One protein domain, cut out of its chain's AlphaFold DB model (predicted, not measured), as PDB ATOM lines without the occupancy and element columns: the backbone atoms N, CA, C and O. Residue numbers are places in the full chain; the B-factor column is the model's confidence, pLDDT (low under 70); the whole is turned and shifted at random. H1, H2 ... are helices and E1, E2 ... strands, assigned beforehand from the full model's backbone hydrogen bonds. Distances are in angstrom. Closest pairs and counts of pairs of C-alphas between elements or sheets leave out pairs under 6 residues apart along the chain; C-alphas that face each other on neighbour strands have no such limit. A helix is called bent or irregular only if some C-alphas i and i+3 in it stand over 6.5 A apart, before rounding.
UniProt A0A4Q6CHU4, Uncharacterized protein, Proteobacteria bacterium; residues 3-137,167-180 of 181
ATOM      1  N   ASN A   3      82.147 176.094 131.998       56.56
ATOM      2  CA  ASN A   3      83.099 174.993 131.799       56.56
ATOM      3  C   ASN A   3      84.527 175.439 131.452       56.56
ATOM      4  O   ASN A   3      85.466 174.725 131.796       56.56
ATOM      5  N   ASP A   4      84.718 176.623 130.861       61.34
ATOM      6  CA  ASP A   4      86.064 177.103 130.503       61.34
ATOM      7  C   ASP A   4      86.935 177.352 131.740       61.34
ATOM      8  O   ASP A   4      88.140 177.118 131.716       61.34
ATOM      9  N   ASN A   5      86.333 177.754 132.863       76.00
ATOM     10  CA  ASN A   5      87.064 177.978 134.110       76.00
ATOM     11  C   ASN A   5      87.514 176.649 134.750       76.00
ATOM     12  O   ASN A   5      88.663 176.513 135.161       76.00
ATOM     13  N   LEU A   6      86.643 175.634 134.767       77.69
ATOM     14  CA  LEU A   6      86.937 174.311 135.331       77.69
ATOM     15  C   LEU A   6      87.994 173.560 134.513       77.69
ATOM     16  O   LEU A   6      88.948 173.038 135.083       77.69
ATOM     17  N   PHE A   7      87.884 173.573 133.182       80.88
ATOM     18  CA  PHE A   7      88.863 172.932 132.303       80.88
ATOM     19  C   PHE A   7      90.238 173.615 132.359       80.88
ATOM     20  O   PHE A   7      91.268 172.941 132.420       80.88
ATOM     21  N   ASN A   8      90.275 174.951 132.416       82.81
ATOM     22  CA  ASN A   8      91.527 175.691 132.581       82.81
ATOM     23  C   ASN A   8      92.133 175.506 133.982       82.81
ATOM     24  O   ASN A   8      93.355 175.442 134.113       82.81
ATOM     25  N   ASN A   9      91.315 175.373 135.031       80.50
ATOM     26  CA  ASN A   9      91.787 174.999 136.370       80.50
ATOM     27  C   ASN A   9      92.359 173.585 136.394       80.50
ATOM     28  O   ASN A   9      93.444 173.389 136.936       80.50
ATOM     29  N   TYR A  10      91.683 172.624 135.772       83.31
ATOM     30  CA  TYR A  10      92.182 171.260 135.633       83.31
ATOM     31  C   TYR A  10      93.545 171.242 134.932       83.31
ATOM     32  O   TYR A  10      94.514 170.760 135.507       83.31
ATOM     33  N   LYS A  11      93.672 171.869 133.754       84.94
ATOM     34  CA  LYS A  11      94.949 171.936 133.019       84.94
ATOM     35  C   LYS A  11      96.080 172.576 133.823       84.94
ATOM     36  O   LYS A  11      97.201 172.082 133.779       84.94
ATOM     37  N   ARG A  12      95.795 173.657 134.560       85.62
ATOM     38  CA  ARG A  12      96.793 174.334 135.408       85.62
ATOM     39  C   ARG A  12      97.278 173.470 136.570       85.62
ATOM     40  O   ARG A  12      98.428 173.610 136.974       85.62
ATOM     41  N   ASN A  13      96.414 172.617 137.115       90.31
ATOM     42  CA  ASN A  13      96.731 171.800 138.286       90.31
ATOM     43  C   ASN A  13      97.155 170.370 137.938       90.31
ATOM     44  O   ASN A  13      97.767 169.724 138.779       90.31
ATOM     45  N   LEU A  14      96.889 169.890 136.720       90.12
ATOM     46  CA  LEU A  14      97.181 168.516 136.308       90.12
ATOM     47  C   LEU A  14      98.664 168.166 136.453       90.12
ATOM     48  O   LEU A  14      98.984 167.109 136.983       90.12
ATOM     49  N   SER A  15      99.571 169.059 136.046       89.19
ATOM     50  CA  SER A  15     101.012 168.810 136.174       89.19
ATOM     51  C   SER A  15     101.444 168.667 137.634       89.19
ATOM     52  O   SER A  15     102.182 167.747 137.964       89.19
ATOM     53  N   LYS A  16     100.939 169.531 138.523       90.69
ATOM     54  CA  LYS A  16     101.203 169.452 139.968       90.69
ATOM     55  C   LYS A  16     100.604 168.188 140.580       90.69
ATOM     56  O   LYS A  16     101.282 167.498 141.324       90.69
ATOM     57  N   ALA A  17      99.361 167.863 140.231       89.00
ATOM     58  CA  ALA A  17      98.697 166.653 140.703       89.00
ATOM     59  C   ALA A  17      99.456 165.393 140.268       89.00
ATOM     60  O   ALA A  17      99.593 164.465 141.055       89.00
ATOM     61  N   GLN A  18      99.998 165.379 139.049       90.69
ATOM     62  CA  GLN A  18     100.800 164.266 138.559       90.69
ATOM     63  C   GLN A  18     102.153 164.156 139.270       90.69
ATOM     64  O   GLN A  18     102.597 163.044 139.531       90.69
ATOM     65  N   VAL A  19     102.791 165.277 139.623       90.69
ATOM     66  CA  VAL A  19     103.994 165.260 140.472       90.69
ATOM     67  C   VAL A  19     103.670 164.635 141.827       90.69
ATOM     68  O   VAL A  19     104.304 163.648 142.177       90.69
ATOM     69  N   ASN A  20     102.631 165.119 142.515       90.12
ATOM     70  CA  ASN A  20     102.222 164.583 143.816       90.12
ATOM     71  C   ASN A  20     101.839 163.096 143.732       90.12
ATOM     72  O   ASN A  20     102.201 162.309 144.595       90.12
ATOM     73  N   TYR A  21     101.132 162.687 142.675       90.75
ATOM     74  CA  TYR A  21     100.807 161.278 142.448       90.75
ATOM     75  C   TYR A  21     102.070 160.425 142.288       90.75
ATOM     76  O   TYR A  21     102.168 159.340 142.847       90.75
ATOM     77  N   ASN A  22     103.063 160.918 141.546       91.44
ATOM     78  CA  ASN A  22     104.299 160.184 141.296       91.44
ATOM     79  C   ASN A  22     105.197 160.056 142.537       91.44
ATOM     80  O   ASN A  22     106.072 159.186 142.531       91.44
ATOM     81  N   GLU A  23     105.015 160.900 143.561       91.56
ATOM     82  CA  GLU A  23     105.757 160.833 144.829       91.56
ATOM     83  C   GLU A  23     105.453 159.542 145.598       91.56
ATOM     84  O   GLU A  23     106.383 158.948 146.135       91.56
ATOM     85  N   PHE A  24     104.221 159.025 145.518       93.19
ATOM     86  CA  PHE A  24     103.832 157.723 146.085       93.19
ATOM     87  C   PHE A  24     104.572 156.523 145.465       93.19
ATOM     88  O   PHE A  24     104.465 155.410 145.960       93.19
ATOM     89  N   TYR A  25     105.324 156.731 144.378       94.38
ATOM     90  CA  TYR A  25     106.053 155.679 143.660       94.38
ATOM     91  C   TYR A  25     107.550 155.990 143.500       94.38
ATOM     92  O   TYR A  25     108.230 155.386 142.659       94.38
ATOM     93  N   GLN A  26     108.069 156.980 144.235       94.56
ATOM     94  CA  GLN A  26     109.508 157.230 144.336       94.56
ATOM     95  C   GLN A  26     110.058 156.607 145.611       94.56
ATOM     96  O   GLN A  26     109.405 156.652 146.643       94.56
ATOM     97  N   LEU A  27     111.289 156.097 145.551       94.94
ATOM     98  CA  LEU A  27     111.997 155.705 146.767       94.94
ATOM     99  C   LEU A  27     112.316 156.940 147.611       94.94
ATOM    100  O   LEU A  27     112.797 157.952 147.086       94.94
ATOM    101  N   ASP A  28     112.120 156.821 148.918       93.62
ATOM    102  CA  ASP A  28     112.625 157.778 149.885       93.62
ATOM    103  C   ASP A  28     114.155 157.689 149.939       93.62
ATOM    104  O   ASP A  28     114.753 156.719 150.411       93.62
ATOM    105  N   ARG A  29     114.807 158.752 149.463       87.88
ATOM    106  CA  ARG A  29     116.269 158.865 149.439       87.88
ATOM    107  C   ARG A  29     116.890 158.874 150.833       87.88
ATOM    108  O   ARG A  29     118.057 158.520 150.954       87.88
ATOM    109  N   GLY A  30     116.151 159.285 151.862       88.38
ATOM    110  CA  GLY A  30     116.612 159.265 153.251       88.38
ATOM    111  C   GLY A  30     116.656 157.861 153.858       88.38
ATOM    112  O   GLY A  30     117.356 157.650 154.849       88.38
ATOM    113  N   LEU A  31     115.943 156.906 153.253       88.44
ATOM    114  CA  LEU A  31     115.893 155.504 153.676       88.44
ATOM    115  C   LEU A  31     116.760 154.582 152.811       88.44
ATOM    116  O   LEU A  31     116.935 153.414 153.152       88.44
ATOM    117  N   MET A  32     117.337 155.100 151.722       89.88
ATOM    118  CA  MET A  32     118.266 154.341 150.891       89.88
ATOM    119  C   MET A  32     119.498 153.915 151.688       89.88
ATOM    120  O   MET A  32     120.082 154.703 152.434       89.88
ATOM    121  N   ARG A  33     119.911 152.662 151.494       91.00
ATOM    122  CA  ARG A  33     121.073 152.087 152.173       91.00
ATOM    123  C   ARG A  33     122.242 151.892 151.214       91.00
ATOM    124  O   ARG A  33     122.066 151.417 150.095       91.00
ATOM    125  N   ASP A  34     123.444 152.211 151.681       92.19
ATOM    126  CA  ASP A  34     124.678 152.050 150.902       92.19
ATOM    127  C   ASP A  34     125.293 150.645 151.015       92.19
ATOM    128  O   ASP A  34     126.187 150.305 150.243       92.19
ATOM    129  N   ASP A  35     124.819 149.830 151.958       93.94
ATOM    130  CA  ASP A  35     125.283 148.458 152.189       93.94
ATOM    131  C   ASP A  35     124.510 147.398 151.384       93.94
ATOM    132  O   ASP A  35     124.868 146.221 151.409       93.94
ATOM    133  N   ILE A  36     123.489 147.812 150.627       96.00
ATOM    134  CA  ILE A  36     122.832 146.983 149.613       96.00
ATOM    135  C   ILE A  36     123.746 146.899 148.391       96.00
ATOM    136  O   ILE A  36     124.211 147.923 147.883       96.00
ATOM    137  N   THR A  37     123.968 145.688 147.875       97.56
ATOM    138  CA  THR A  37     124.834 145.488 146.708       97.56
ATOM    139  C   THR A  37     124.062 144.925 145.520       97.56
ATOM    140  O   THR A  37     123.315 143.957 145.630       97.56
ATOM    141  N   TRP A  38     124.234 145.548 144.355       98.12
ATOM    142  CA  TRP A  38     123.714 145.058 143.080       98.12
ATOM    143  C   TRP A  38     124.625 145.572 141.970       98.12
ATOM    144  O   TRP A  38     124.763 146.781 141.795       98.12
ATOM    145  N   SER A  39     125.301 144.667 141.259       96.94
ATOM    146  CA  SER A  39     126.412 145.046 140.377       96.94
ATOM    147  C   SER A  39     126.354 144.366 139.011       96.94
ATOM    148  O   SER A  39     125.748 143.304 138.882       96.94
ATOM    149  N   PRO A  40     127.064 144.879 137.990       96.94
ATOM    150  CA  PRO A  40     127.168 144.226 136.686       96.94
ATOM    151  C   PRO A  40     127.750 142.809 136.700       96.94
ATOM    152  O   PRO A  40     127.595 142.087 135.719       96.94
ATOM    153  N   ARG A  41     128.442 142.411 137.778       97.00
ATOM    154  CA  ARG A  41     128.973 141.046 137.937       97.00
ATOM    155  C   ARG A  41     127.893 140.047 138.340       97.00
ATOM    156  O   ARG A  41     128.019 138.876 138.003       97.00
ATOM    157  N   ASP A  42     126.855 140.526 139.017       97.44
ATOM    158  CA  ASP A  42     125.652 139.770 139.346       97.44
ATOM    159  C   ASP A  42     124.415 140.635 139.055       97.44
ATOM    160  O   ASP A  42     123.790 141.200 139.956       97.44
ATOM    161  N   PRO A  43     124.080 140.828 137.766       97.25
ATOM    162  CA  PRO A  43     123.044 141.775 137.379       97.25
ATOM    163  C   PRO A  43     121.633 141.282 137.697       97.25
ATOM    164  O   PRO A  43     120.684 142.060 137.595       97.25
ATOM    165  N   GLN A  44     121.489 140.007 138.060       98.19
ATOM    166  CA  GLN A  44     120.205 139.382 138.353       98.19
ATOM    167  C   GLN A  44     119.905 139.350 139.850       98.19
ATOM    168  O   GLN A  44     118.760 139.091 140.206       98.19
ATOM    169  N   THR A  45     120.877 139.653 140.714       98.50
ATOM    170  CA  THR A  45     120.698 139.547 142.163       98.50
ATOM    171  C   THR A  45     120.967 140.874 142.860       98.50
ATOM    172  O   THR A  45     122.048 141.449 142.731       98.50
ATOM    173  N   LEU A  46     119.984 141.352 143.626       98.56
ATOM    174  CA  LEU A  46     120.188 142.397 144.630       98.56
ATOM    175  C   LEU A  46     120.388 141.723 145.983       98.56
ATOM    176  O   LEU A  46     119.513 141.007 146.463       98.56
ATOM    177  N   HIS A  47     121.531 141.986 146.594       98.44
ATOM    178  CA  HIS A  47     121.923 141.473 147.896       98.44
ATOM    179  C   HIS A  47     121.594 142.488 148.986       98.44
ATOM    180  O   HIS A  47     122.076 143.626 148.960       98.44
ATOM    181  N   TYR A  48     120.761 142.074 149.937       97.75
ATOM    182  CA  TYR A  48     120.274 142.903 151.028       97.75
ATOM    183  C   TYR A  48     120.762 142.345 152.377       97.75
ATOM    184  O   TYR A  48     120.361 141.241 152.754       97.75
ATOM    185  N   PRO A  49     121.593 143.076 153.140       96.81
ATOM    186  CA  PRO A  49     122.089 142.600 154.427       96.81
ATOM    187  C   PRO A  49     120.968 142.538 155.470       96.81
ATOM    188  O   PRO A  49     120.246 143.513 155.698       96.81
ATOM    189  N   PHE A  50     120.844 141.395 156.149       97.62
ATOM    190  CA  PHE A  50     119.807 141.173 157.156       97.62
ATOM    191  C   PHE A  50     120.365 140.436 158.377       97.62
ATOM    192  O   PHE A  50     121.177 139.520 158.262       97.62
ATOM    193  N   LEU A  51     119.952 140.825 159.579       97.56
ATOM    194  CA  LEU A  51     120.416 140.196 160.806       97.56
ATOM    195  C   LEU A  51     119.758 138.827 160.925       97.56
ATOM    196  O   LEU A  51     118.534 138.692 160.873       97.56
ATOM    197  N   LYS A  52     120.582 137.803 161.113       97.00
ATOM    198  CA  LYS A  52     120.121 136.436 161.293       97.00
ATOM    199  C   LYS A  52     119.261 136.343 162.563       97.00
ATOM    200  O   LYS A  52     119.784 136.603 163.650       97.00
ATOM    201  N   PRO A  53     117.977 135.947 162.473       94.12
ATOM    202  CA  PRO A  53     117.168 135.706 163.661       94.12
ATOM    203  C   PRO A  53     117.754 134.563 164.498       94.12
ATOM    204  O   PRO A  53     118.363 133.626 163.979       94.12
ATOM    205  N   SER A  54     117.542 134.620 165.815       89.75
ATOM    206  CA  SER A  54     118.047 133.611 166.758       89.75
ATOM    207  C   SER A  54     117.437 132.222 166.540       89.75
ATOM    208  O   SER A  54     118.089 131.213 166.806       89.75
ATOM    209  N   LYS A  55     116.202 132.158 166.031       89.31
ATOM    210  CA  LYS A  55     115.520 130.910 165.665       89.31
ATOM    211  C   LYS A  55     115.867 130.548 164.219       89.31
ATOM    212  O   LYS A  55     115.589 131.332 163.315       89.31
ATOM    213  N   SER A  56     116.430 129.359 163.995       86.06
ATOM    214  CA  SER A  56     116.831 128.884 162.659       86.06
ATOM    215  C   SER A  56     115.677 128.858 161.664       86.06
ATOM    216  O   SER A  56     115.855 129.251 160.517       86.06
ATOM    217  N   ASP A  57     114.493 128.456 162.115       89.25
ATOM    218  CA  ASP A  57     113.332 128.271 161.240       89.25
ATOM    219  C   ASP A  57     112.816 129.611 160.697       89.25
ATOM    220  O   ASP A  57     112.250 129.670 159.607       89.25
ATOM    221  N   LEU A  58     113.094 130.714 161.408       92.44
ATOM    222  CA  LEU A  58     112.798 132.063 160.928       92.44
ATOM    223  C   LEU A  58     113.717 132.495 159.781       92.44
ATOM    224  O   LEU A  58     113.323 133.355 159.007       92.44
ATOM    225  N   VAL A  59     114.915 131.918 159.645       94.69
ATOM    226  CA  VAL A  59     115.820 132.230 158.526       94.69
ATOM    227  C   VAL A  59     115.191 131.768 157.218       94.69
ATOM    228  O   VAL A  59     115.011 132.576 156.311       94.69
ATOM    229  N   SER A  60     114.816 130.487 157.141       93.75
ATOM    230  CA  SER A  60     114.164 129.922 155.958       93.75
ATOM    231  C   SER A  60     112.832 130.605 155.690       93.75
ATOM    232  O   SER A  60     112.600 131.041 154.573       93.75
ATOM    233  N   TYR A  61     112.012 130.808 156.724       95.50
ATOM    234  CA  TYR A  61     110.746 131.520 156.573       95.50
ATOM    235  C   TYR A  61     110.923 132.935 155.997       95.50
ATOM    236  O   TYR A  61     110.186 133.316 155.094       95.50
ATOM    237  N   LEU A  62     111.872 133.730 156.510       96.31
ATOM    238  CA  LEU A  62     112.091 135.097 156.025       96.31
ATOM    239  C   LEU A  62     112.642 135.105 154.602       96.31
ATOM    240  O   LEU A  62     112.201 135.923 153.801       96.31
ATOM    241  N   SER A  63     113.567 134.189 154.299       96.31
ATOM    242  CA  SER A  63     114.077 133.976 152.943       96.31
ATOM    243  C   SER A  63     112.920 133.680 151.995       96.31
ATOM    244  O   SER A  63     112.710 134.431 151.056       96.31
ATOM    245  N   ASP A  64     112.111 132.662 152.286       96.25
ATOM    246  CA  ASP A  64     111.008 132.251 151.421       96.25
ATOM    247  C   ASP A  64     109.975 133.378 151.284       96.25
ATOM    248  O   ASP A  64     109.635 133.775 150.178       96.25
ATOM    249  N   ASN A  65     109.524 133.973 152.393       97.31
ATOM    250  CA  ASN A  65     108.465 134.981 152.364       97.31
ATOM    251  C   ASN A  65     108.882 136.283 151.654       97.31
ATOM    252  O   ASN A  65     108.089 136.849 150.904       97.31
ATOM    253  N   ILE A  66     110.095 136.785 151.902       98.31
ATOM    254  CA  ILE A  66     110.558 138.053 151.319       98.31
ATOM    255  C   ILE A  66     111.107 137.816 149.912       98.31
ATOM    256  O   ILE A  66     110.712 138.499 148.970       98.31
ATOM    257  N   GLU A  67     111.993 136.842 149.724       98.31
ATOM    258  CA  GLU A  67     112.620 136.629 148.420       98.31
ATOM    259  C   GLU A  67     111.604 136.141 147.375       98.31
ATOM    260  O   GLU A  67     111.725 136.510 146.205       98.31
ATOM    261  N   ASP A  68     110.567 135.381 147.755       97.06
ATOM    262  CA  ASP A  68     109.534 134.983 146.791       97.06
ATOM    263  C   ASP A  68     108.659 136.139 146.313       97.06
ATOM    264  O   ASP A  68     108.147 136.078 145.194       97.06
ATOM    265  N   GLU A  69     108.495 137.184 147.116       98.25
ATOM    266  CA  GLU A  69     107.763 138.377 146.702       98.25
ATOM    267  C   GLU A  69     108.625 139.267 145.813       98.25
ATOM    268  O   GLU A  69     108.216 139.667 144.726       98.25
ATOM    269  N   PHE A  70     109.857 139.547 146.239       98.38
ATOM    270  CA  PHE A  70     110.758 140.477 145.562       98.38
ATOM    271  C   PHE A  70     111.561 139.789 144.444       98.38
ATOM    272  O   PHE A  70     112.794 139.851 144.400       98.38
ATOM    273  N   LYS A  71     110.852 139.148 143.504       97.56
ATOM    274  CA  LYS A  71     111.433 138.493 142.321       97.56
ATOM    275  C   LYS A  71     110.645 138.752 141.045       97.56
ATOM    276  O   LYS A  71     109.440 138.980 141.051       97.56
ATOM    277  N   MET A  72     111.334 138.671 139.911       96.31
ATOM    278  CA  MET A  72     110.727 138.666 138.579       96.31
ATOM    279  C   MET A  72     111.655 137.983 137.564       96.31
ATOM    280  O   MET A  72     112.807 137.699 137.885       96.31
ATOM    281  N   PRO A  73     111.217 137.695 136.324       97.19
ATOM    282  CA  PRO A  73     112.104 137.095 135.331       97.19
ATOM    283  C   PRO A  73     113.403 137.901 135.146       97.19
ATOM    284  O   PRO A  73     113.374 139.045 134.696       97.19
ATOM    285  N   GLY A  74     114.542 137.293 135.494       96.50
ATOM    286  CA  GLY A  74     115.867 137.919 135.412       96.50
ATOM    287  C   GLY A  74     116.248 138.826 136.590       96.50
ATOM    288  O   GLY A  74     117.236 139.549 136.473       96.50
ATOM    289  N   PHE A  75     115.492 138.809 137.694       98.31
ATOM    290  CA  PHE A  75     115.813 139.539 138.920       98.31
ATOM    291  C   PHE A  75     115.334 138.809 140.180       98.31
ATOM    292  O   PHE A  75     114.207 138.321 140.236       98.31
ATOM    293  N   GLN A  76     116.164 138.817 141.216       98.06
ATOM    294  CA  GLN A  76     115.879 138.234 142.517       98.06
ATOM    295  C   GLN A  76     116.510 139.098 143.612       98.06
ATOM    296  O   GLN A  76     117.691 139.439 143.537       98.06
ATOM    297  N   LEU A  77     115.749 139.421 144.653       98.62
ATOM    298  CA  LEU A  77     116.323 139.896 145.908       98.62
ATOM    299  C   LEU A  77     116.796 138.701 146.743       98.62
ATOM    300  O   LEU A  77     116.098 137.687 146.809       98.62
ATOM    301  N   ARG A  78     117.968 138.825 147.375       98.50
ATOM    302  CA  ARG A  78     118.526 137.852 148.322       98.50
ATOM    303  C   ARG A  78     118.845 138.506 149.657       98.50
ATOM    304  O   ARG A  78     119.439 139.584 149.694       98.50
ATOM    305  N   LEU A  79     118.461 137.841 150.740       98.38
ATOM    306  CA  LEU A  79     118.791 138.225 152.102       98.38
ATOM    307  C   LEU A  79     120.140 137.622 152.496       98.38
ATOM    308  O   LEU A  79     120.287 136.414 152.686       98.38
ATOM    309  N   ASP A  80     121.125 138.488 152.691       97.44
ATOM    310  CA  ASP A  80     122.438 138.097 153.183       97.44
ATOM    311  C   ASP A  80     122.415 138.087 154.715       97.44
ATOM    312  O   ASP A  80     122.660 139.098 155.382       97.44
ATOM    313  N   PHE A  81     122.087 136.926 155.287       97.25
ATOM    314  CA  PHE A  81     121.996 136.770 156.735       97.25
ATOM    315  C   PHE A  81     123.368 136.854 157.417       97.25
ATOM    316  O   PHE A  81     124.226 135.988 157.241       97.25
ATOM    317  N   THR A  82     123.543 137.846 158.289       95.19
ATOM    318  CA  THR A  82     124.753 138.033 159.103       95.19
ATOM    319  C   THR A  82     124.473 137.830 160.590       95.19
ATOM    320  O   THR A  82     123.378 138.087 161.075       95.19
ATOM    321  N   SER A  83     125.469 137.350 161.339       93.62
ATOM    322  CA  SER A  83     125.418 137.306 162.814       93.62
ATOM    323  C   SER A  83     126.058 138.537 163.464       93.62
ATOM    324  O   SER A  83     126.089 138.635 164.686       93.62
ATOM    325  N   GLN A  84     126.610 139.452 162.663       89.62
ATOM    326  CA  GLN A  84     127.213 140.686 163.154       89.62
ATOM    327  C   GLN A  84     126.138 141.761 163.283       89.62
ATOM    328  O   GLN A  84     125.585 142.216 162.285       89.62
ATOM    329  N   ASP A  85     125.870 142.172 164.519       86.81
ATOM    330  CA  ASP A  85     125.006 143.307 164.819       86.81
ATOM    331  C   ASP A  85     125.870 144.529 165.143       86.81
ATOM    332  O   ASP A  85     126.439 144.643 166.228       86.81
ATOM    333  N   ASN A  86     126.001 145.431 164.175       82.75
ATOM    334  CA  ASN A  86     126.668 146.724 164.344       82.75
ATOM    335  C   ASN A  86     125.672 147.858 164.661       82.75
ATOM    336  O   ASN A  86     126.047 149.026 164.634       82.75
ATOM    337  N   GLY A  87     124.403 147.528 164.930       81.56
ATOM    338  CA  GLY A  87     123.326 148.493 165.135       81.56
ATOM    339  C   GLY A  87     122.642 148.983 163.853       81.56
ATOM    340  O   GLY A  87     121.547 149.531 163.955       81.56
ATOM    341  N   GLU A  88     123.208 148.741 162.668       85.69
ATOM    342  CA  GLU A  88     122.730 149.296 161.389       85.69
ATOM    343  C   GLU A  88     122.093 148.249 160.459       85.69
ATOM    344  O   GLU A  88     121.308 148.591 159.568       85.69
ATOM    345  N   VAL A  89     122.394 146.963 160.656       93.69
ATOM    346  CA  VAL A  89     121.827 145.871 159.848       93.69
ATOM    347  C   VAL A  89     120.319 145.747 160.086       93.69
ATOM    348  O   VAL A  89     119.850 145.787 161.227       93.69
ATOM    349  N   SER A  90     119.557 145.584 158.998       95.75
ATOM    350  CA  SER A  90     118.107 145.382 159.067       95.75
ATOM    351  C   SER A  90     117.737 144.121 159.844       95.75
ATOM    352  O   SER A  90     118.420 143.109 159.729       95.75
ATOM    353  N   ARG A  91     116.644 144.142 160.611       96.50
ATOM    354  CA  ARG A  91     116.225 142.987 161.427       96.50
ATOM    355  C   ARG A  91     114.719 142.921 161.644       96.50
ATOM    356  O   ARG A  91     114.036 143.940 161.607       96.50
ATOM    357  N   LEU A  92     114.234 141.721 161.948       95.94
ATOM    358  CA  LEU A  92     112.892 141.495 162.481       95.94
ATOM    359  C   LEU A  92     112.923 141.600 164.013       95.94
ATOM    360  O   LEU A  92     113.777 140.987 164.657       95.94
ATOM    361  N   VAL A  93     111.993 142.354 164.591       94.94
ATOM    362  CA  VAL A  93     111.835 142.548 166.037       94.94
ATOM    363  C   VAL A  93     110.400 142.216 166.426       94.94
ATOM    364  O   VAL A  93     109.468 142.631 165.747       94.94
ATOM    365  N   TYR A  94     110.223 141.497 167.531       94.19
ATOM    366  CA  TYR A  94     108.908 141.260 168.119       94.19
ATOM    367  C   TYR A  94     108.713 142.138 169.347       94.19
ATOM    368  O   TYR A  94     109.616 142.249 170.180       94.19
ATOM    369  N   GLN A  95     107.534 142.739 169.462       95.25
ATOM    370  CA  GLN A  95     107.122 143.512 170.626       95.25
ATOM    371  C   GLN A  95     105.667 143.181 170.952       95.25
ATOM    372  O   GLN A  95     104.829 143.107 170.067       95.25
ATOM    373  N   THR A  96     105.341 142.976 172.224       96.62
ATOM    374  CA  THR A  96     103.974 142.638 172.628       96.62
ATOM    375  C   THR A  96     103.016 143.819 172.418       96.62
ATOM    376  O   THR A  96     103.262 144.914 172.929       96.62
ATOM    377  N   GLY A  97     101.892 143.582 171.737       93.69
ATOM    378  CA  GLY A  97     100.758 144.510 171.665       93.69
ATOM    379  C   GLY A  97     100.988 145.741 170.787       93.69
ATOM    380  O   GLY A  97     100.363 146.778 171.013       93.69
ATOM    381  N   VAL A  98     101.899 145.648 169.815       95.00
ATOM    382  CA  VAL A  98     102.135 146.709 168.829       95.00
ATOM    383  C   VAL A  98     101.369 146.467 167.545       95.00
ATOM    384  O   VAL A  98     101.153 145.332 167.134       95.00
ATOM    385  N   THR A  99     101.029 147.550 166.857       93.12
ATOM    386  CA  THR A  99     100.704 147.470 165.434       93.12
ATOM    387  C   THR A  99     102.002 147.254 164.656       93.12
ATOM    388  O   THR A  99     102.969 147.971 164.932       93.12
ATOM    389  N   PRO A 100     102.059 146.293 163.719       94.75
ATOM    390  CA  PRO A 100     103.227 146.124 162.870       94.75
ATOM    391  C   PRO A 100     103.594 147.402 162.116       94.75
ATOM    392  O   PRO A 100     102.705 148.156 161.725       94.75
ATOM    393  N   HIS A 101     104.892 147.655 161.974       95.25
ATOM    394  CA  HIS A 101     105.424 148.823 161.276       95.25
ATOM    395  C   HIS A 101     106.924 148.666 160.996       95.25
ATOM    396  O   HIS A 101     107.637 147.918 161.675       95.25
ATOM    397  N   ALA A 102     107.418 149.433 160.033       93.69
ATOM    398  CA  ALA A 102     108.827 149.606 159.757       93.69
ATOM    399  C   ALA A 102     109.368 150.840 160.488       93.69
ATOM    400  O   ALA A 102     108.838 151.947 160.407       93.69
ATOM    401  N   GLU A 103     110.497 150.659 161.160       91.25
ATOM    402  CA  GLU A 103     111.361 151.744 161.610       91.25
ATOM    403  C   GLU A 103     112.692 151.642 160.860       91.25
ATOM    404  O   GLU A 103     112.975 150.648 160.188       91.25
ATOM    405  N   ARG A 104     113.567 152.646 160.991       86.56
ATOM    406  CA  ARG A 104     114.882 152.626 160.332       86.56
ATOM    407  C   ARG A 104     115.635 151.318 160.641       86.56
ATOM    408  O   ARG A 104     116.086 151.110 161.768       86.56
ATOM    409  N   GLY A 105     115.748 150.446 159.635       90.44
ATOM    410  CA  GLY A 105     116.400 149.135 159.729       90.44
ATOM    411  C   GLY A 105     115.663 148.086 160.576       90.44
ATOM    412  O   GLY A 105     116.283 147.119 161.014       90.44
ATOM    413  N   ARG A 106     114.373 148.246 160.882       95.00
ATOM    414  CA  ARG A 106     113.634 147.280 161.709       95.00
ATOM    415  C   ARG A 106     112.237 147.045 161.161       95.00
ATOM    416  O   ARG A 106     111.514 148.002 160.939       95.00
ATOM    417  N   ILE A 107     111.861 145.780 161.017       96.81
ATOM    418  CA  ILE A 107     110.459 145.366 160.890       96.81
ATOM    419  C   ILE A 107     110.004 144.983 162.290       96.81
ATOM    420  O   ILE A 107     110.577 144.067 162.885       96.81
ATOM    421  N   VAL A 108     109.017 145.689 162.826       96.94
ATOM    422  CA  VAL A 108     108.449 145.415 164.144       96.94
ATOM    423  C   VAL A 108     107.131 144.669 163.955       96.94
ATOM    424  O   VAL A 108     106.255 145.143 163.239       96.94
ATOM    425  N   MET A 109     106.991 143.505 164.591       96.19
ATOM    426  CA  MET A 109     105.786 142.666 164.568       96.19
ATOM    427  C   MET A 109     105.234 142.470 165.985       96.19
ATOM    428  O   MET A 109     106.001 142.480 166.953       96.19
ATOM    429  N   ASP A 110     103.923 142.230 166.116       95.25
ATOM    430  CA  ASP A 110     103.351 141.798 167.398       95.25
ATOM    431  C   ASP A 110     103.835 140.383 167.735       95.25
ATOM    432  O   ASP A 110     103.735 139.463 166.925       95.25
ATOM    433  N   GLU A 111     104.344 140.192 168.949       93.62
ATOM    434  CA  GLU A 111     104.728 138.870 169.453       93.62
ATOM    435  C   GLU A 111     103.531 137.910 169.575       93.62
ATOM    436  O   GLU A 111     103.705 136.692 169.509       93.62
ATOM    437  N   ASN A 112     102.317 138.446 169.734       93.38
ATOM    438  CA  ASN A 112     101.103 137.642 169.873       93.38
ATOM    439  C   ASN A 112     100.506 137.187 168.531       93.38
ATOM    440  O   ASN A 112      99.620 136.329 168.532       93.38
ATOM    441  N   GLU A 113     100.945 137.751 167.401       91.38
ATOM    442  CA  GLU A 113     100.441 137.368 166.080       91.38
ATOM    443  C   GLU A 113     101.277 136.206 165.512       91.38
ATOM    444  O   GLU A 113     102.508 136.300 165.436       91.38
ATOM    445  N   PRO A 114     100.660 135.081 165.099       92.69
ATOM    446  CA  PRO A 114     101.421 133.995 164.505       92.69
ATOM    447  C   PRO A 114     102.000 134.429 163.156       92.69
ATOM    448  O   PRO A 114     101.275 134.664 162.195       92.69
ATOM    449  N   ILE A 115     103.330 134.445 163.055       91.25
ATOM    450  CA  ILE A 115     104.049 134.875 161.845       91.25
ATOM    451  C   ILE A 115     103.675 134.076 160.579       91.25
ATOM    452  O   ILE A 115     103.818 134.552 159.454       91.25
ATOM    453  N   THR A 116     103.183 132.850 160.747       90.62
ATOM    454  CA  THR A 116     102.743 131.992 159.645       90.62
ATOM    455  C   THR A 116     101.386 132.389 159.073       90.62
ATOM    456  O   THR A 116     101.051 131.914 157.990       90.62
ATOM    457  N   GLU A 117     100.607 133.237 159.748       93.06
ATOM    458  CA  GLU A 117      99.350 133.746 159.200       93.06
ATOM    459  C   GLU A 117      99.606 134.580 157.947       93.06
ATOM    460  O   GLU A 117     100.596 135.308 157.836       93.06
ATOM    461  N   TRP A 118      98.688 134.494 156.984       92.62
ATOM    462  CA  TRP A 118      98.828 135.226 155.727       92.62
ATOM    463  C   TRP A 118      98.919 136.747 155.946       92.62
ATOM    464  O   TRP A 118      99.667 137.421 155.237       92.62
ATOM    465  N   SER A 119      98.208 137.283 156.949       92.44
ATOM    466  CA  SER A 119      98.280 138.701 157.326       92.44
ATOM    467  C   SER A 119      99.687 139.102 157.749       92.44
ATOM    468  O   SER A 119     100.217 140.085 157.236       92.44
ATOM    469  N   SER A 120     100.309 138.317 158.629       94.12
ATOM    470  CA  SER A 120     101.678 138.532 159.090       94.12
ATOM    471  C   SER A 120     102.685 138.413 157.952       94.12
ATOM    472  O   SER A 120     103.561 139.264 157.820       94.12
ATOM    473  N   GLN A 121     102.530 137.408 157.085       96.00
ATOM    474  CA  GLN A 121     103.388 137.231 155.912       96.00
ATOM    475  C   GLN A 121     103.354 138.455 154.995       96.00
ATOM    476  O   GLN A 121     104.409 138.995 154.665       96.00
ATOM    477  N   TRP A 122     102.153 138.900 154.606       96.75
ATOM    478  CA  TRP A 122     101.992 140.088 153.769       96.75
ATOM    479  C   TRP A 122     102.564 141.329 154.449       96.75
ATOM    480  O   TRP A 122     103.294 142.080 153.810       96.75
ATOM    481  N   THR A 123     102.291 141.500 155.742       96.88
ATOM    482  CA  THR A 123     102.786 142.639 156.519       96.88
ATOM    483  C   THR A 123     104.310 142.681 156.489       96.88
ATOM    484  O   THR A 123     104.876 143.691 156.107       96.88
ATOM    485  N   ILE A 124     104.994 141.562 156.738       97.81
ATOM    486  CA  ILE A 124     106.462 141.500 156.654       97.81
ATOM    487  C   ILE A 124     106.972 141.903 155.265       97.81
ATOM    488  O   ILE A 124     107.966 142.618 155.175       97.81
ATOM    489  N   ARG A 125     106.310 141.472 154.185       98.25
ATOM    490  CA  ARG A 125     106.697 141.848 152.814       98.25
ATOM    491  C   ARG A 125     106.519 143.345 152.558       98.25
ATOM    492  O   ARG A 125     107.403 143.968 151.977       98.25
ATOM    493  N   HIS A 126     105.402 143.907 153.012       98.06
ATOM    494  CA  HIS A 126     105.093 145.331 152.912       98.06
ATOM    495  C   HIS A 126     106.091 146.179 153.717       98.06
ATOM    496  O   HIS A 126     106.766 147.038 153.153       98.06
ATOM    497  N   GLU A 127     106.307 145.845 154.992       97.94
ATOM    498  CA  GLU A 127     107.278 146.533 155.851       97.94
ATOM    499  C   GLU A 127     108.716 146.402 155.327       97.94
ATOM    500  O   GLU A 127     109.518 147.333 155.420       97.94
ATOM    501  N   PHE A 128     109.062 145.264 154.718       98.25
ATOM    502  CA  PHE A 128     110.348 145.110 154.040       98.25
ATOM    503  C   PHE A 128     110.480 146.051 152.831       98.25
ATOM    504  O   PHE A 128     111.563 146.586 152.584       98.25
ATOM    505  N   GLY A 129     109.386 146.325 152.117       97.88
ATOM    506  CA  GLY A 129     109.327 147.358 151.083       97.88
ATOM    507  C   GLY A 129     109.745 148.734 151.610       97.88
ATOM    508  O   GLY A 129     110.573 149.405 150.986       97.88
ATOM    509  N   HIS A 130     109.295 149.120 152.805       97.25
ATOM    510  CA  HIS A 130     109.750 150.358 153.449       97.25
ATOM    511  C   HIS A 130     111.246 150.344 153.778       97.25
ATOM    512  O   HIS A 130     111.922 151.360 153.617       97.25
ATOM    513  N   LEU A 131     111.811 149.190 154.148       96.50
ATOM    514  CA  LEU A 131     113.257 149.055 154.356       96.50
ATOM    515  C   LEU A 131     114.092 149.162 153.068       96.50
ATOM    516  O   LEU A 131     115.301 149.407 153.146       96.50
ATOM    517  N   LEU A 132     113.479 148.966 151.897       96.88
ATOM    518  CA  LEU A 132     114.074 149.252 150.585       96.88
ATOM    519  C   LEU A 132     113.914 150.725 150.172       96.88
ATOM    520  O   LEU A 132     114.548 151.161 149.204       96.88
ATOM    521  N   GLY A 133     113.098 151.479 150.914       96.12
ATOM    522  CA  GLY A 133     112.786 152.886 150.699       96.12
ATOM    523  C   GLY A 133     111.457 153.136 149.987       96.12
ATOM    524  O   GLY A 133     111.207 154.275 149.608       96.12
ATOM    525  N   PHE A 134     110.611 152.127 149.755       97.00
ATOM    526  CA  PHE A 134     109.301 152.367 149.148       97.00
ATOM    527  C   PHE A 134     108.351 153.042 150.148       97.00
ATOM    528  O   PHE A 134     108.246 152.560 151.273       97.00
ATOM    529  N   PRO A 135     107.655 154.129 149.783       95.75
ATOM    530  CA  PRO A 135     106.596 154.696 150.607       95.75
ATOM    531  C   PRO A 135     105.304 153.886 150.461       95.75
ATOM    532  O   PRO A 135     105.140 153.132 149.501       95.75
ATOM    533  N   ASP A 136     104.365 154.095 151.380       96.00
ATOM    534  CA  ASP A 136     102.975 153.698 151.161       96.00
ATOM    535  C   ASP A 136     102.412 154.397 149.926       96.00
ATOM    536  O   ASP A 136     102.650 155.589 149.721       96.00
ATOM    537  N   CYS A 137     101.608 153.685 149.138       95.38
ATOM    538  CA  CYS A 137     100.848 154.257 148.025       95.38
ATOM    539  C   CYS A 137      99.330 154.231 148.265       95.38
ATOM    540  O   CYS A 137      98.513 154.183 147.343       95.38
ATOM    541  N   PHE A 167     104.777 142.582 144.175       98.12
ATOM    542  CA  PHE A 167     105.923 143.217 143.539       98.12
ATOM    543  C   PHE A 167     105.698 143.361 142.027       98.12
ATOM    544  O   PHE A 167     105.191 142.472 141.341       98.12
ATOM    545  N   GLN A 168     106.098 144.507 141.480       97.69
ATOM    546  CA  GLN A 168     105.798 144.885 140.098       97.69
ATOM    547  C   GLN A 168     107.025 145.424 139.374       97.69
ATOM    548  O   GLN A 168     108.048 145.758 139.968       97.69
ATOM    549  N   LYS A 169     106.883 145.608 138.058       97.38
ATOM    550  CA  LYS A 169     107.928 146.197 137.220       97.38
ATOM    551  C   LYS A 169     108.400 147.565 137.706       97.38
ATOM    552  O   LYS A 169     109.602 147.810 137.697       97.38
ATOM    553  N   HIS A 170     107.494 148.442 138.129       96.31
ATOM    554  CA  HIS A 170     107.908 149.772 138.557       96.31
ATOM    555  C   HIS A 170     108.779 149.699 139.829       96.31
ATOM    556  O   HIS A 170     109.777 150.409 139.898       96.31
ATOM    557  N   HIS A 171     108.492 148.784 140.766       98.12
ATOM    558  CA  HIS A 171     109.346 148.526 141.927       98.12
ATOM    559  C   HIS A 171     110.766 148.129 141.502       98.12
ATOM    560  O   HIS A 171     111.738 148.759 141.919       98.12
ATOM    561  N   TYR A 172     110.891 147.142 140.607       98.06
ATOM    562  CA  TYR A 172     112.180 146.739 140.035       98.06
ATOM    563  C   TYR A 172     112.920 147.917 139.391       98.06
ATOM    564  O   TYR A 172     114.102 148.124 139.661       98.06
ATOM    565  N   ASP A 173     112.234 148.708 138.563       97.69
ATOM    566  CA  ASP A 173     112.843 149.846 137.873       97.69
ATOM    567  C   ASP A 173     113.391 150.877 138.878       97.69
ATOM    568  O   ASP A 173     114.470 151.437 138.661       97.69
ATOM    569  N   ARG A 174     112.687 151.100 139.998       97.12
ATOM    570  CA  ARG A 174     113.140 151.982 141.085       97.12
ATOM    571  C   ARG A 174     114.339 151.417 141.834       97.12
ATOM    572  O   ARG A 174     115.317 152.142 141.999       97.12
ATOM    573  N   LEU A 175     114.299 150.142 142.226       97.75
ATOM    574  CA  LEU A 175     115.443 149.485 142.867       97.75
ATOM    575  C   LEU A 175     116.670 149.537 141.962       97.75
ATOM    576  O   LEU A 175     117.762 149.847 142.423       97.75
ATOM    577  N   LYS A 176     116.495 149.285 140.662       97.38
ATOM    578  CA  LYS A 176     117.596 149.307 139.700       97.38
ATOM    579  C   LYS A 176     118.190 150.699 139.570       97.38
ATOM    580  O   LYS A 176     119.404 150.842 139.605       97.38
ATOM    581  N   ALA A 177     117.353 151.727 139.459       96.50
ATOM    582  CA  ALA A 177     117.819 153.109 139.394       96.50
ATOM    583  C   ALA A 177     118.576 153.550 140.663       96.50
ATOM    584  O   ALA A 177     119.442 154.418 140.578       96.50
ATOM    585  N   ALA A 178     118.246 152.973 141.820       96.19
ATOM    586  CA  ALA A 178     118.820 153.331 143.114       96.19
ATOM    587  C   ALA A 178     120.082 152.533 143.483       96.19
ATOM    588  O   ALA A 178     121.056 153.108 143.974       96.19
ATOM    589  N   TYR A 179     120.064 151.219 143.256       97.38
ATOM    590  CA  TYR A 179     121.030 150.285 143.837       97.38
ATOM    591  C   TYR A 179     121.944 149.604 142.815       97.38
ATOM    592  O   TYR A 179     122.999 149.119 143.209       97.38
ATOM    593  N   TYR A 180     121.592 149.579 141.523       97.12
ATOM    594  CA  TYR A 180     122.442 148.957 140.504       97.12
ATOM    595  C   TYR A 180     123.620 149.873 140.146       97.12
ATOM    596  O   TYR A 180     123.428 150.902 139.490       97.12
TER     597      TYR A 180
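Overview. This is residues 3 to 137 and 167 to 180 of the 181 residues of an uncharacterized protein of Proteobacteria bacterium (UniProt A0A4Q6CHU4). A long bent helix, H1, sticks out with its residues 3 to 20 as an arm from a compact body of two small three-stranded sheets and three helices. H2 and H4 pack on the sheet E1-E2-E3, H3 covers one face of the sheet E4-E6-E5, and H2 and H3 cross where they meet. The printed part has 149 residues, in the order H1 E1 E2 H2 E3 E4 E5 E6 H3 H4; both sheets are mixed, and the class is mixed, helices and strands. The whole is loose, with a radius of gyration of the C-alphas of 18.3 A, and spans 65 by 44 by 29 A, the arm making the length.

Arrangement. Start at H1, residues 3 to 23, assigned as one helix by its hydrogen bonds but bent: C-alphas 12 and 15 are 7.0 A apart, and its arms H1a, residues 3 to 12, and H1b, residues 15 to 23, stand at a steep tilt of 47 degrees. Next find the hairpin of E1, residues 37 to 39, and E2, residues 42 to 51, antiparallel with N 37 and O 47 at 3.0 A; E2 bends by 60 degrees at residue 45. E2, H2, residues 56 to 69, and E3, residues 75 to 82, form a strand-helix-strand unit, two parallel neighbour strands with a helix between; N 48 and O 78 are 2.8 A apart. H2 is on this sheet at a height of 9.2 A, over E3, the C-alphas of Glu 67 and Leu 77 being closest at 5.5 A. In the second sheet, E4, residues 91 to 95, is parallel to E6, residues 106 to 110, with N 93 and O 107 at 2.8 A, and E5, residues 101 to 103, forms a hairpin with E6, with N 103 and O 106 at 2.9 A. H3, residues 118 to 131, is on one face of it, two layers, at a height of 9.0 A, along the strands. With its residues 65 to 69 alone H2 touches H3, about perpendicular at 74 degrees, closest at C-alphas 66 and 125, 5.6 A. H4, residues 169 to 179, is on the first sheet at a height of 10.4 A; the C-alphas of Trp 38 and Tyr 179 are 5.9 A apart, the closest of E1 and H4. Each O i to N i+4 pair is within hydrogen-bond range in H1a, H1b, H3 and H4, and 8 of 10 are in H2.

Along the chain. Find C-alpha 3 at (83.099, 174.993, 131.799); from there H1a runs 14.2 A, and H1b 12.7 A. E2 and E3 each measure 22.1 A. H2 measures 20.7 A, and H3, 20.0 A, begins at C-alpha 118 at (98.828, 135.226, 155.727). H4, 15.2 A, ends at C-alpha 179 at (121.030, 150.285, 143.837).

Size, cuts and confidence. The C-alphas of Asp 4 and Ser 56 are the farthest apart, at 65.6 A. Residues 138 to 166 are not printed, and C-alphas 137 and 167 are 13.0 A apart across the cut. H1 to E1 is a long link of 13 residues. Mean pLDDT of the printed part is 93.5; look for low confidence at residues 3 to 4, under 70.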